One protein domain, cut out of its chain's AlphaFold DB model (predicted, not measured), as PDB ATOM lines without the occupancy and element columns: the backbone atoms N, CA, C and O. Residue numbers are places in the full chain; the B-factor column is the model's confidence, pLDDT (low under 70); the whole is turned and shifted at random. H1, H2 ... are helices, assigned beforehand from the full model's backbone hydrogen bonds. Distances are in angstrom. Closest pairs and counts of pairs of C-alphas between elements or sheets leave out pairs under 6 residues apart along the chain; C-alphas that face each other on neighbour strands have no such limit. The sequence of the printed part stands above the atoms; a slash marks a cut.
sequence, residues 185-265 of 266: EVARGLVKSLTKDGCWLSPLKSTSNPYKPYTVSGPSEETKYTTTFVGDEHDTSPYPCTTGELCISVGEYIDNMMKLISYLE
ATOM      1  N   GLU A 185     292.831 213.912 189.241       96.94
ATOM      2  CA  GLU A 185     291.372 213.773 189.241       96.94
ATOM      3  C   GLU A 185     290.738 214.648 190.324       96.94
ATOM      4  O   GLU A 185     289.758 215.346 190.055       96.94
ATOM      5  N   VAL A 186     291.327 214.671 191.527       95.50
ATOM      6  CA  VAL A 186     290.881 215.539 192.626       95.50
ATOM      7  C   VAL A 186     291.038 217.006 192.239       95.50
ATOM      8  O   VAL A 186     290.088 217.777 192.374       95.50
ATOM      9  N   ALA A 187     292.204 217.398 191.720       96.25
ATOM     10  CA  ALA A 187     292.462 218.784 191.336       96.25
ATOM     11  C   ALA A 187     291.504 219.262 190.230       96.25
ATOM     12  O   ALA A 187     290.862 220.305 190.367       96.25
ATOM     13  N   ARG A 188     291.331 218.472 189.163       97.44
ATOM     14  CA  ARG A 188     290.383 218.775 188.079       97.44
ATOM     15  C   ARG A 188     288.942 218.811 188.574       97.44
ATOM     16  O   ARG A 188     288.186 219.672 188.133       97.44
ATOM     17  N   GLY A 189     288.563 217.901 189.470       97.62
ATOM     18  CA  GLY A 189     287.235 217.870 190.079       97.62
ATOM     19  C   GLY A 189     286.926 219.150 190.852       97.62
ATOM     20  O   GLY A 189     285.859 219.728 190.664       97.62
ATOM     21  N   LEU A 190     287.882 219.640 191.647       97.12
ATOM     22  CA  LEU A 190     287.742 220.889 192.399       97.12
ATOM     23  C   LEU A 190     287.638 222.118 191.493       97.12
ATOM     24  O   LEU A 190     286.810 222.987 191.741       97.12
ATOM     25  N   VAL A 191     288.436 222.201 190.429       97.06
ATOM     26  CA  VAL A 191     288.334 223.324 189.480       97.06
ATOM     27  C   VAL A 191     286.989 223.296 188.748       97.06
ATOM     28  O   VAL A 191     286.356 224.334 188.585       97.06
ATOM     29  N   LYS A 192     286.515 222.110 188.348       97.31
ATOM     30  CA  LYS A 192     285.212 221.944 187.682       97.31
ATOM     31  C   LYS A 192     284.014 222.219 188.594       97.31
ATOM     32  O   LYS A 192     282.944 222.512 188.074       97.31
ATOM     33  N   SER A 193     284.165 222.089 189.912       96.25
ATOM     34  CA  SER A 193     283.076 222.309 190.870       96.25
ATOM     35  C   SER A 193     282.889 223.773 191.271       96.25
ATOM     36  O   SER A 193     281.970 224.074 192.034       96.25
ATOM     37  N   LEU A 194     283.736 224.682 190.778       97.25
ATOM     38  CA  LEU A 194     283.543 226.114 190.968       97.25
ATOM     39  C   LEU A 194     282.223 226.568 190.335       97.25
ATOM     40  O   LEU A 194     281.849 226.151 189.236       97.25
ATOM     41  N   THR A 195     281.518 227.457 191.027       96.75
ATOM     42  CA  THR A 195     280.370 228.166 190.459       96.75
ATOM     43  C   THR A 195     280.806 229.098 189.325       96.75
ATOM     44  O   THR A 195     281.995 229.340 189.107       96.75
ATOM     45  N   LYS A 196     279.830 229.691 188.624       96.00
ATOM     46  CA  LYS A 196     280.098 230.717 187.599       96.00
ATOM     47  C   LYS A 196     280.867 231.924 188.151       96.00
ATOM     48  O   LYS A 196     281.612 232.544 187.402       96.00
ATOM     49  N   ASP A 197     280.731 232.194 189.447       95.12
ATOM     50  CA  ASP A 197     281.404 233.295 190.141       95.12
ATOM     51  C   ASP A 197     282.778 232.889 190.703       95.12
ATOM     52  O   ASP A 197     283.410 233.655 191.425       95.12
ATOM     53  N   GLY A 198     283.251 231.673 190.405       95.12
ATOM     54  CA  GLY A 198     284.577 231.212 190.811       95.12
ATOM     55  C   GLY A 198     284.699 230.888 192.301       95.12
ATOM     56  O   GLY A 198     285.793 230.993 192.853       95.12
ATOM     57  N   CYS A 199     283.613 230.476 192.965       95.75
ATOM     58  CA  CYS A 199     283.645 230.050 194.366       95.75
ATOM     59  C   CYS A 199     283.193 228.596 194.558       95.75
ATOM     60  O   CYS A 199     282.490 228.026 193.723       95.75
ATOM     61  N   TRP A 200     283.591 227.993 195.683       97.62
ATOM     62  CA  TRP A 200     283.015 226.735 196.159       97.62
ATOM     63  C   TRP A 200     281.919 227.021 197.172       97.62
ATOM     64  O   TRP A 200     282.139 227.719 198.165       97.62
ATOM     65  N   LEU A 201     280.752 226.439 196.927       96.50
ATOM     66  CA  LEU A 201     279.636 226.470 197.855       96.50
ATOM     67  C   LEU A 201     279.608 225.192 198.686       96.50
ATOM     68  O   LEU A 201     279.902 224.101 198.203       96.50
ATOM     69  N   SER A 202     279.226 225.340 199.945       94.88
ATOM     70  CA  SER A 202     279.090 224.241 200.896       94.88
ATOM     71  C   SER A 202     277.861 224.455 201.771       94.88
ATOM     72  O   SER A 202     277.486 225.611 201.975       94.88
ATOM     73  N   PRO A 203     277.237 223.395 202.308       95.19
ATOM     74  CA  PRO A 203     276.126 223.555 203.237       95.19
ATOM     75  C   PRO A 203     276.520 224.413 204.443       95.19
ATOM     76  O   PRO A 203     277.561 224.183 205.071       95.19
ATOM     77  N   LEU A 204     275.671 225.379 204.784       95.31
ATOM     78  CA  LEU A 204     275.802 226.192 205.982       95.31
ATOM     79  C   LEU A 204     275.741 225.270 207.203       95.31
ATOM     80  O   LEU A 204     274.745 224.592 207.432       95.31
ATOM     81  N   LYS A 205     276.824 225.212 207.986       93.62
ATOM     82  CA  LYS A 205     276.932 224.267 209.116       93.62
ATOM     83  C   LYS A 205     276.213 224.766 210.375       93.62
ATOM     84  O   LYS A 205     275.748 223.957 211.175       93.62
ATOM     85  N   SER A 206     276.120 226.082 210.570       94.12
ATOM     86  CA  SER A 206     275.505 226.692 211.753       94.12
ATOM     87  C   SER A 206     274.832 228.022 211.417       94.12
ATOM     88  O   SER A 206     275.292 228.734 210.530       94.12
ATOM     89  N   THR A 207     273.747 228.333 212.124       95.25
ATOM     90  CA  THR A 207     272.990 229.589 212.026       95.25
ATOM     91  C   THR A 207     272.605 230.086 213.427       95.25
ATOM     92  O   THR A 207     272.988 229.479 214.432       95.25
ATOM     93  N   SER A 208     271.898 231.209 213.529       95.94
ATOM     94  CA  SER A 208     271.452 231.808 214.795       95.94
ATOM     95  C   SER A 208     270.081 232.455 214.631       95.94
ATOM     96  O   SER A 208     269.712 232.864 213.530       95.94
ATOM     97  N   ASN A 209     269.334 232.582 215.731       95.75
ATOM     98  CA  ASN A 209     268.084 233.334 215.713       95.75
ATOM     99  C   ASN A 209     268.387 234.810 215.398       95.75
ATOM    100  O   ASN A 209     269.338 235.365 215.962       95.75
ATOM    101  N   PRO A 210     267.590 235.474 214.542       95.38
ATOM    102  CA  PRO A 210     267.636 236.923 214.426       95.38
ATOM    103  C   PRO A 210     267.381 237.570 215.787       95.38
ATOM    104  O   PRO A 210     266.561 237.088 216.568       95.38
ATOM    105  N   TYR A 211     268.057 238.683 216.061       94.81
ATOM    106  CA  TYR A 211     267.842 239.415 217.304       94.81
ATOM    107  C   TYR A 211     266.372 239.834 217.456       94.81
ATOM    108  O   TYR A 211     265.793 240.447 216.557       94.81
ATOM    109  N   LYS A 212     265.795 239.547 218.627       94.50
ATOM    110  CA  LYS A 212     264.460 239.994 219.035       94.50
ATOM    111  C   LYS A 212     264.531 240.661 220.411       94.50
ATOM    112  O   LYS A 212     265.114 240.065 221.322       94.50
ATOM    113  N   PRO A 213     263.915 241.842 220.608       92.75
ATOM    114  CA  PRO A 213     263.811 242.453 221.930       92.75
ATOM    115  C   PRO A 213     263.189 241.489 222.945       92.75
ATOM    116  O   PRO A 213     262.241 240.779 222.619       92.75
ATOM    117  N   TYR A 214     263.711 241.477 224.170       91.25
ATOM    118  CA  TYR A 214     263.210 240.644 225.263       91.25
ATOM    119  C   TYR A 214     262.677 241.536 226.383       91.25
ATOM    120  O   TYR A 214     263.401 242.404 226.872       91.25
ATOM    121  N   THR A 215     261.415 241.342 226.763       89.06
ATOM    122  CA  THR A 215     260.685 242.227 227.690       89.06
ATOM    123  C   THR A 215     260.312 241.564 229.013       89.06
ATOM    124  O   THR A 215     259.865 242.246 229.931       89.06
ATOM    125  N   VAL A 216     260.498 240.247 229.132       86.81
ATOM    126  CA  VAL A 216     260.203 239.508 230.363       86.81
ATOM    127  C   VAL A 216     261.348 239.705 231.357       86.81
ATOM    128  O   VAL A 216     262.523 239.652 230.996       86.81
ATOM    129  N   SER A 217     261.012 239.945 232.621       85.69
ATOM    130  CA  SER A 217     261.981 240.122 233.706       85.69
ATOM    131  C   SER A 217     262.011 238.917 234.639       85.69
ATOM    132  O   SER A 217     260.974 238.315 234.904       85.69
ATOM    133  N   GLY A 218     263.175 238.661 235.232       92.19
ATOM    134  CA  GLY A 218     263.355 237.654 236.275       92.19
ATOM    135  C   GLY A 218     263.960 236.341 235.768       92.19
ATOM    136  O   GLY A 218     264.017 236.103 234.559       92.19
ATOM    137  N   PRO A 219     264.464 235.504 236.692       95.38
ATOM    138  CA  PRO A 219     265.030 234.205 236.356       95.38
ATOM    139  C   PRO A 219     263.940 233.225 235.908       95.38
ATOM    140  O   PRO A 219     262.787 233.319 236.329       95.38
ATOM    141  N   SER A 220     264.326 232.258 235.082       95.12
ATOM    142  CA  SER A 220     263.468 231.157 234.651       95.12
ATOM    143  C   SER A 220     264.016 229.814 235.136       95.12
ATOM    144  O   SER A 220     265.214 229.545 235.046       95.12
ATOM    145  N   GLU A 221     263.114 228.956 235.613       96.12
ATOM    146  CA  GLU A 221     263.402 227.572 236.017       96.12
ATOM    147  C   GLU A 221     263.179 226.565 234.874       96.12
ATOM    148  O   GLU A 221     263.202 225.356 235.090       96.12
ATOM    149  N   GLU A 222     262.952 227.044 233.647       95.31
ATOM    150  CA  GLU A 222     262.776 226.193 232.468       95.31
ATOM    151  C   GLU A 222     264.000 225.289 232.246       95.31
ATOM    152  O   GLU A 222     265.142 225.743 232.266       95.31
ATOM    153  N   THR A 223     263.766 224.007 231.979       95.81
ATOM    154  CA  THR A 223     264.823 223.008 231.750       95.81
ATOM    155  C   THR A 223     264.783 222.408 230.346       95.81
ATOM    156  O   THR A 223     265.714 221.700 229.954       95.81
ATOM    157  N   LYS A 224     263.782 222.745 229.523       96.38
ATOM    158  CA  LYS A 224     263.654 222.307 228.123       96.38
ATOM    159  C   LYS A 224     264.916 222.544 227.289       96.38
ATOM    160  O   LYS A 224     265.247 221.739 226.421       96.38
ATOM    161  N   TYR A 225     265.629 223.638 227.548       95.38
ATOM    162  CA  TYR A 225     266.813 224.036 226.784       95.38
ATOM    163  C   TYR A 225     268.127 223.515 227.375       95.38
ATOM    164  O   TYR A 225     269.194 223.806 226.838       95.38
ATOM    165  N   THR A 226     268.098 222.731 228.455       93.94
ATOM    166  CA  THR A 226     269.312 222.306 229.174       93.94
ATOM    167  C   THR A 226     270.351 221.689 228.235       93.94
ATOM    168  O   THR A 226     271.494 222.138 228.176       93.94
ATOM    169  N   THR A 227     269.936 220.718 227.419       94.19
ATOM    170  CA  THR A 227     270.834 219.951 226.541       94.19
ATOM    171  C   THR A 227     270.872 220.459 225.097       94.19
ATOM    172  O   THR A 227     271.390 219.767 224.221       94.19
ATOM    173  N   THR A 228     270.292 221.625 224.805       94.75
ATOM    174  CA  THR A 228     270.261 222.191 223.447       94.75
ATOM    175  C   THR A 228     271.464 223.110 223.194       94.75
ATOM    176  O   THR A 228     272.188 223.508 224.111       94.75
ATOM    177  N   PHE A 229     271.702 223.434 221.921       94.38
ATOM    178  CA  PHE A 229     272.721 224.416 221.524       94.38
ATOM    179  C   PHE A 229     272.234 225.853 221.725       94.38
ATOM    180  O   PHE A 229     273.013 226.723 222.090       94.38
ATOM    181  N   VAL A 230     270.930 226.063 221.549       95.56
ATOM    182  CA  VAL A 230     270.254 227.357 221.612       95.56
ATOM    183  C   VAL A 230     268.991 227.240 222.456       95.56
ATOM    184  O   VAL A 230     268.396 226.163 222.564       95.56
ATOM    185  N   GLY A 231     268.650 228.329 223.111       95.62
ATOM    186  CA  GLY A 231     267.454 228.531 223.895       95.62
ATOM    187  C   GLY A 231     266.209 228.856 223.066       95.62
ATOM    188  O   GLY A 231     265.980 228.267 222.007       95.62
ATOM    189  N   ASP A 232     265.375 229.758 223.579       95.75
ATOM    190  CA  ASP A 232     264.187 230.251 222.881       95.75
ATOM    191  C   ASP A 232     264.535 231.174 221.697       95.75
ATOM    192  O   ASP A 232     265.695 231.367 221.338       95.75
ATOM    193  N   GLU A 233     263.510 231.742 221.063       95.25
ATOM    194  CA  GLU A 233     263.660 232.623 219.901       95.25
ATOM    195  C   GLU A 233     264.430 233.929 220.175       95.25
ATOM    196  O   GLU A 233     264.761 234.640 219.228       95.25
ATOM    197  N   HIS A 234     264.716 234.250 221.442       95.44
ATOM    198  CA  HIS A 234     265.538 235.392 221.840       95.44
ATOM    199  C   HIS A 234     266.998 235.007 222.116       95.44
ATOM    200  O   HIS A 234     267.838 235.892 222.289       95.44
ATOM    201  N   ASP A 235     267.329 233.712 222.163       95.00
ATOM    202  CA  ASP A 235     268.706 233.243 222.275       95.00
ATOM    203  C   ASP A 235     269.385 233.255 220.900       95.00
ATOM    204  O   ASP A 235     269.028 232.502 219.995       95.00
ATOM    205  N   THR A 236     270.395 234.107 220.744       95.19
ATOM    206  CA  THR A 236     271.175 234.247 219.507       95.19
ATOM    207  C   THR A 236     272.403 233.333 219.473       95.19
ATOM    208  O   THR A 236     273.311 233.556 218.672       95.19
ATOM    209  N   SER A 237     272.485 232.334 220.355       94.19
ATOM    210  CA  SER A 237     273.555 231.337 220.333       94.19
ATOM    211  C   SER A 237     273.540 230.544 219.020       94.19
ATOM    212  O   SER A 237     272.466 230.215 218.507       94.19
ATOM    213  N   PRO A 238     274.715 230.188 218.472       94.38
ATOM    214  CA  PRO A 238     274.790 229.409 217.248       94.38
ATOM    215  C   PRO A 238     274.286 227.978 217.461       94.38
ATOM    216  O   PRO A 238     274.614 227.321 218.451       94.38
ATOM    217  N   TYR A 239     273.532 227.466 216.493       94.88
ATOM    218  CA  TYR A 239     273.034 226.088 216.469       94.88
ATOM    219  C   TYR A 239     273.192 225.457 215.077       94.88
ATOM    220  O   TYR A 239     273.411 226.185 214.101       94.88
ATOM    221  N   PRO A 240     273.148 224.112 214.958       94.62
ATOM    222  CA  PRO A 240     273.255 223.434 213.668       94.62
ATOM    223  C   PRO A 240     272.180 223.902 212.687       94.62
ATOM    224  O   PRO A 240     270.997 223.917 213.023       94.62
ATOM    225  N   CYS A 241     272.587 224.267 211.474       94.56
ATOM    226  CA  CYS A 241     271.642 224.661 210.437       94.56
ATOM    227  C   CYS A 241     271.082 223.418 209.731       94.56
ATOM    228  O   CYS A 241     271.832 222.517 209.356       94.56
ATOM    229  N   THR A 242     269.762 223.367 209.548       91.88
ATOM    230  CA  THR A 242     269.053 222.232 208.931       91.88
ATOM    231  C   THR A 242     268.323 222.606 207.641       91.88
ATOM    232  O   THR A 242     267.624 221.771 207.078       91.88
ATOM    233  N   THR A 243     268.460 223.848 207.168       92.06
ATOM    234  CA  THR A 243     267.770 224.358 205.968       92.06
ATOM    235  C   THR A 243     268.408 223.870 204.668       92.06
ATOM    236  O   THR A 243     267.759 223.878 203.627       92.06
ATOM    237  N   GLY A 244     269.674 223.436 204.716       90.44
ATOM    238  CA  GLY A 244     270.436 223.034 203.533       90.44
ATOM    239  C   GLY A 244     270.927 224.212 202.683       90.44
ATOM    240  O   GLY A 244     271.416 223.994 201.578       90.44
ATOM    241  N   GLU A 245     270.815 225.444 203.189       94.75
ATOM    242  CA  GLU A 245     271.335 226.635 202.519       94.75
ATOM    243  C   GLU A 245     272.828 226.501 202.232       94.75
ATOM    244  O   GLU A 245     273.593 225.938 203.019       94.75
ATOM    245  N   LEU A 246     273.252 227.032 201.090       95.44
ATOM    246  CA  LEU A 246     274.643 227.014 200.671       95.44
ATOM    247  C   LEU A 246     275.329 228.329 201.040       95.44
ATOM    248  O   LEU A 246     274.776 229.408 200.850       95.44
ATOM    249  N   CYS A 247     276.564 228.238 201.522       95.44
ATOM    250  CA  CYS A 247     277.409 229.379 201.834       95.44
ATOM    251  C   CYS A 247     278.842 229.162 201.340       95.44
ATOM    252  O   CYS A 247     279.273 228.038 201.055       95.44
ATOM    253  N   ILE A 248     279.610 230.250 201.306       95.38
ATOM    254  CA  ILE A 248     281.065 230.178 201.184       95.38
ATOM    255  C   ILE A 248     281.623 229.886 202.577       95.38
ATOM    256  O   ILE A 248     281.427 230.658 203.514       95.38
ATOM    257  N   SER A 249     282.299 228.751 202.724       94.81
ATOM    258  CA  SER A 249     282.945 228.349 203.975       94.81
ATOM    259  C   SER A 249     284.446 228.579 203.885       94.81
ATOM    260  O   SER A 249     285.105 228.044 202.995       94.81
ATOM    261  N   VAL A 250     285.007 229.316 204.848       94.06
ATOM    262  CA  VAL A 250     286.465 229.504 204.963       94.06
ATOM    263  C   VAL A 250     287.178 228.159 205.126       94.06
ATOM    264  O   VAL A 250     288.224 227.945 204.523       94.06
ATOM    265  N   GLY A 251     286.600 227.231 205.894       91.81
ATOM    266  CA  GLY A 251     287.180 225.901 206.093       91.81
ATOM    267  C   GLY A 251     287.241 225.087 204.800       91.81
ATOM    268  O   GLY A 251     288.295 224.559 204.465       91.81
ATOM    269  N   GLU A 252     286.143 225.046 204.039       93.50
ATOM    270  CA  GLU A 252     286.103 224.317 202.759       93.50
ATOM    271  C   GLU A 252     287.000 224.980 201.706       93.50
ATOM    272  O   GLU A 252     287.669 224.294 200.936       93.50
ATOM    273  N   TYR A 253     287.069 226.315 201.704       93.94
ATOM    274  CA  TYR A 253     288.002 227.054 200.861       93.94
ATOM    275  C   TYR A 253     289.454 226.665 201.161       93.94
ATOM    276  O   TYR A 253     290.181 226.283 200.245       93.94
ATOM    277  N   ILE A 254     289.864 226.707 202.435       92.06
ATOM    278  CA  ILE A 254     291.218 226.317 202.849       92.06
ATOM    279  C   ILE A 254     291.489 224.865 202.450       92.06
ATOM    280  O   ILE A 254     292.510 224.597 201.824       92.06
ATOM    281  N   ASP A 255     290.575 223.937 202.734       91.94
ATOM    282  CA  ASP A 255     290.759 222.520 202.408       91.94
ATOM    283  C   ASP A 255     290.914 222.278 200.897       91.94
ATOM    284  O   ASP A 255     291.745 221.465 200.479       91.94
ATOM    285  N   ASN A 256     290.154 222.985 200.060       94.50
ATOM    286  CA  ASN A 256     290.260 222.874 198.605       94.50
ATOM    287  C   ASN A 256     291.553 223.500 198.076       94.50
ATOM    288  O   ASN A 256     292.251 222.869 197.279       94.50
ATOM    289  N   MET A 257     291.929 224.683 198.569       92.81
ATOM    290  CA  MET A 257     293.199 225.321 198.215       92.81
ATOM    291  C   MET A 257     294.395 224.455 198.606       92.81
ATOM    292  O   MET A 257     295.318 224.289 197.814       92.81
ATOM    293  N   MET A 258     294.355 223.834 199.782       92.00
ATOM    294  CA  MET A 258     295.403 222.931 200.253       92.00
ATOM    295  C   MET A 258     295.579 221.712 199.343       92.00
ATOM    296  O   MET A 258     296.712 221.329 199.048       92.00
ATOM    297  N   LYS A 259     294.484 221.129 198.837       92.75
ATOM    298  CA  LYS A 259     294.545 220.029 197.858       92.75
ATOM    299  C   LYS A 259     295.156 220.498 196.539       92.75
ATOM    300  O   LYS A 259     296.061 219.840 196.032       92.75
ATOM    301  N   LEU A 260     294.720 221.642 196.013       93.12
ATOM    302  CA  LEU A 260     295.255 222.195 194.763       93.12
ATOM    303  C   LEU A 260     296.749 222.528 194.874       93.12
ATOM    304  O   LEU A 260     297.524 222.159 193.996       93.12
ATOM    305  N   ILE A 261     297.168 223.149 195.979       91.62
ATOM    306  CA  ILE A 261     298.581 223.419 196.272       91.62
ATOM    307  C   ILE A 261     299.372 222.108 196.337       91.62
ATOM    308  O   ILE A 261     300.415 222.002 195.698       91.62
ATOM    309  N   SER A 262     298.860 221.092 197.043       90.94
ATOM    310  CA  SER A 262     299.543 219.795 197.160       90.94
ATOM    311  C   SER A 262     299.725 219.078 195.818       90.94
ATOM    312  O   SER A 262     300.686 218.337 195.657       90.94
ATOM    313  N   TYR A 263     298.820 219.294 194.857       91.88
ATOM    314  CA  TYR A 263     298.937 218.743 193.506       91.88
ATOM    315  C   TYR A 263     300.028 219.452 192.689       91.88
ATOM    316  O   TYR A 263     300.755 218.803 191.938       91.88
ATOM    317  N   LEU A 264     300.151 220.777 192.838       89.25
ATOM    318  CA  LEU A 264     301.143 221.584 192.119       89.25
ATOM    319  C   LEU A 264     302.566 221.416 192.663       89.25
ATOM    320  O   LEU A 264     303.529 221.573 191.910       89.25
ATOM    321  N   GLU A 265     302.707 221.121 193.955       83.06
ATOM    322  CA  GLU A 265     304.008 220.820 194.546       83.06
ATOM    323  C   GLU A 265     304.511 219.459 194.035       83.06
ATOM    324  O   GLU A 265     303.840 218.425 194.143       83.06
TER     325      GLU A 265
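Overview. This is residues 185 to 265 of the 266 residues of the protein "Pectate lyase" of Bacteroides thetaiotaomicron (UniProt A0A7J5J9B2). What shape? It has little regular structure: helices H1 and H2 touch at one end of a rod, and residues 193 to 249 between them run out and fold back. How large? The printed part has 81 residues, 23 in named helices; it is all helix and extended, radius of gyration of the C-alphas 19.5 A, spanning 60 by 24 by 17 A.

Along the chain. Where first? H1, residues 185 to 192, is 10.4 A long, from C-alpha 185 at (291.372, 213.773, 189.241). And then? H2, residues 250 to 264, is 21.1 A long, to C-alpha 264 at (301.143, 221.584, 192.119).

Arrangement. How do they meet? H1 and H2 touch, opposite ways at a steep tilt of 54 degrees; their closest C-alphas, Ala 187 and Leu 260, are 5.6 A apart. And backbones? In both, every O i to N i+4 pair is within hydrogen-bond range.

Size, cuts and confidence. How far? The farthest C-alphas, 218 and 265, are 60.6 A apart. Any cut? The printed part has none; the link is long; no printed residue is under 70 pLDDT.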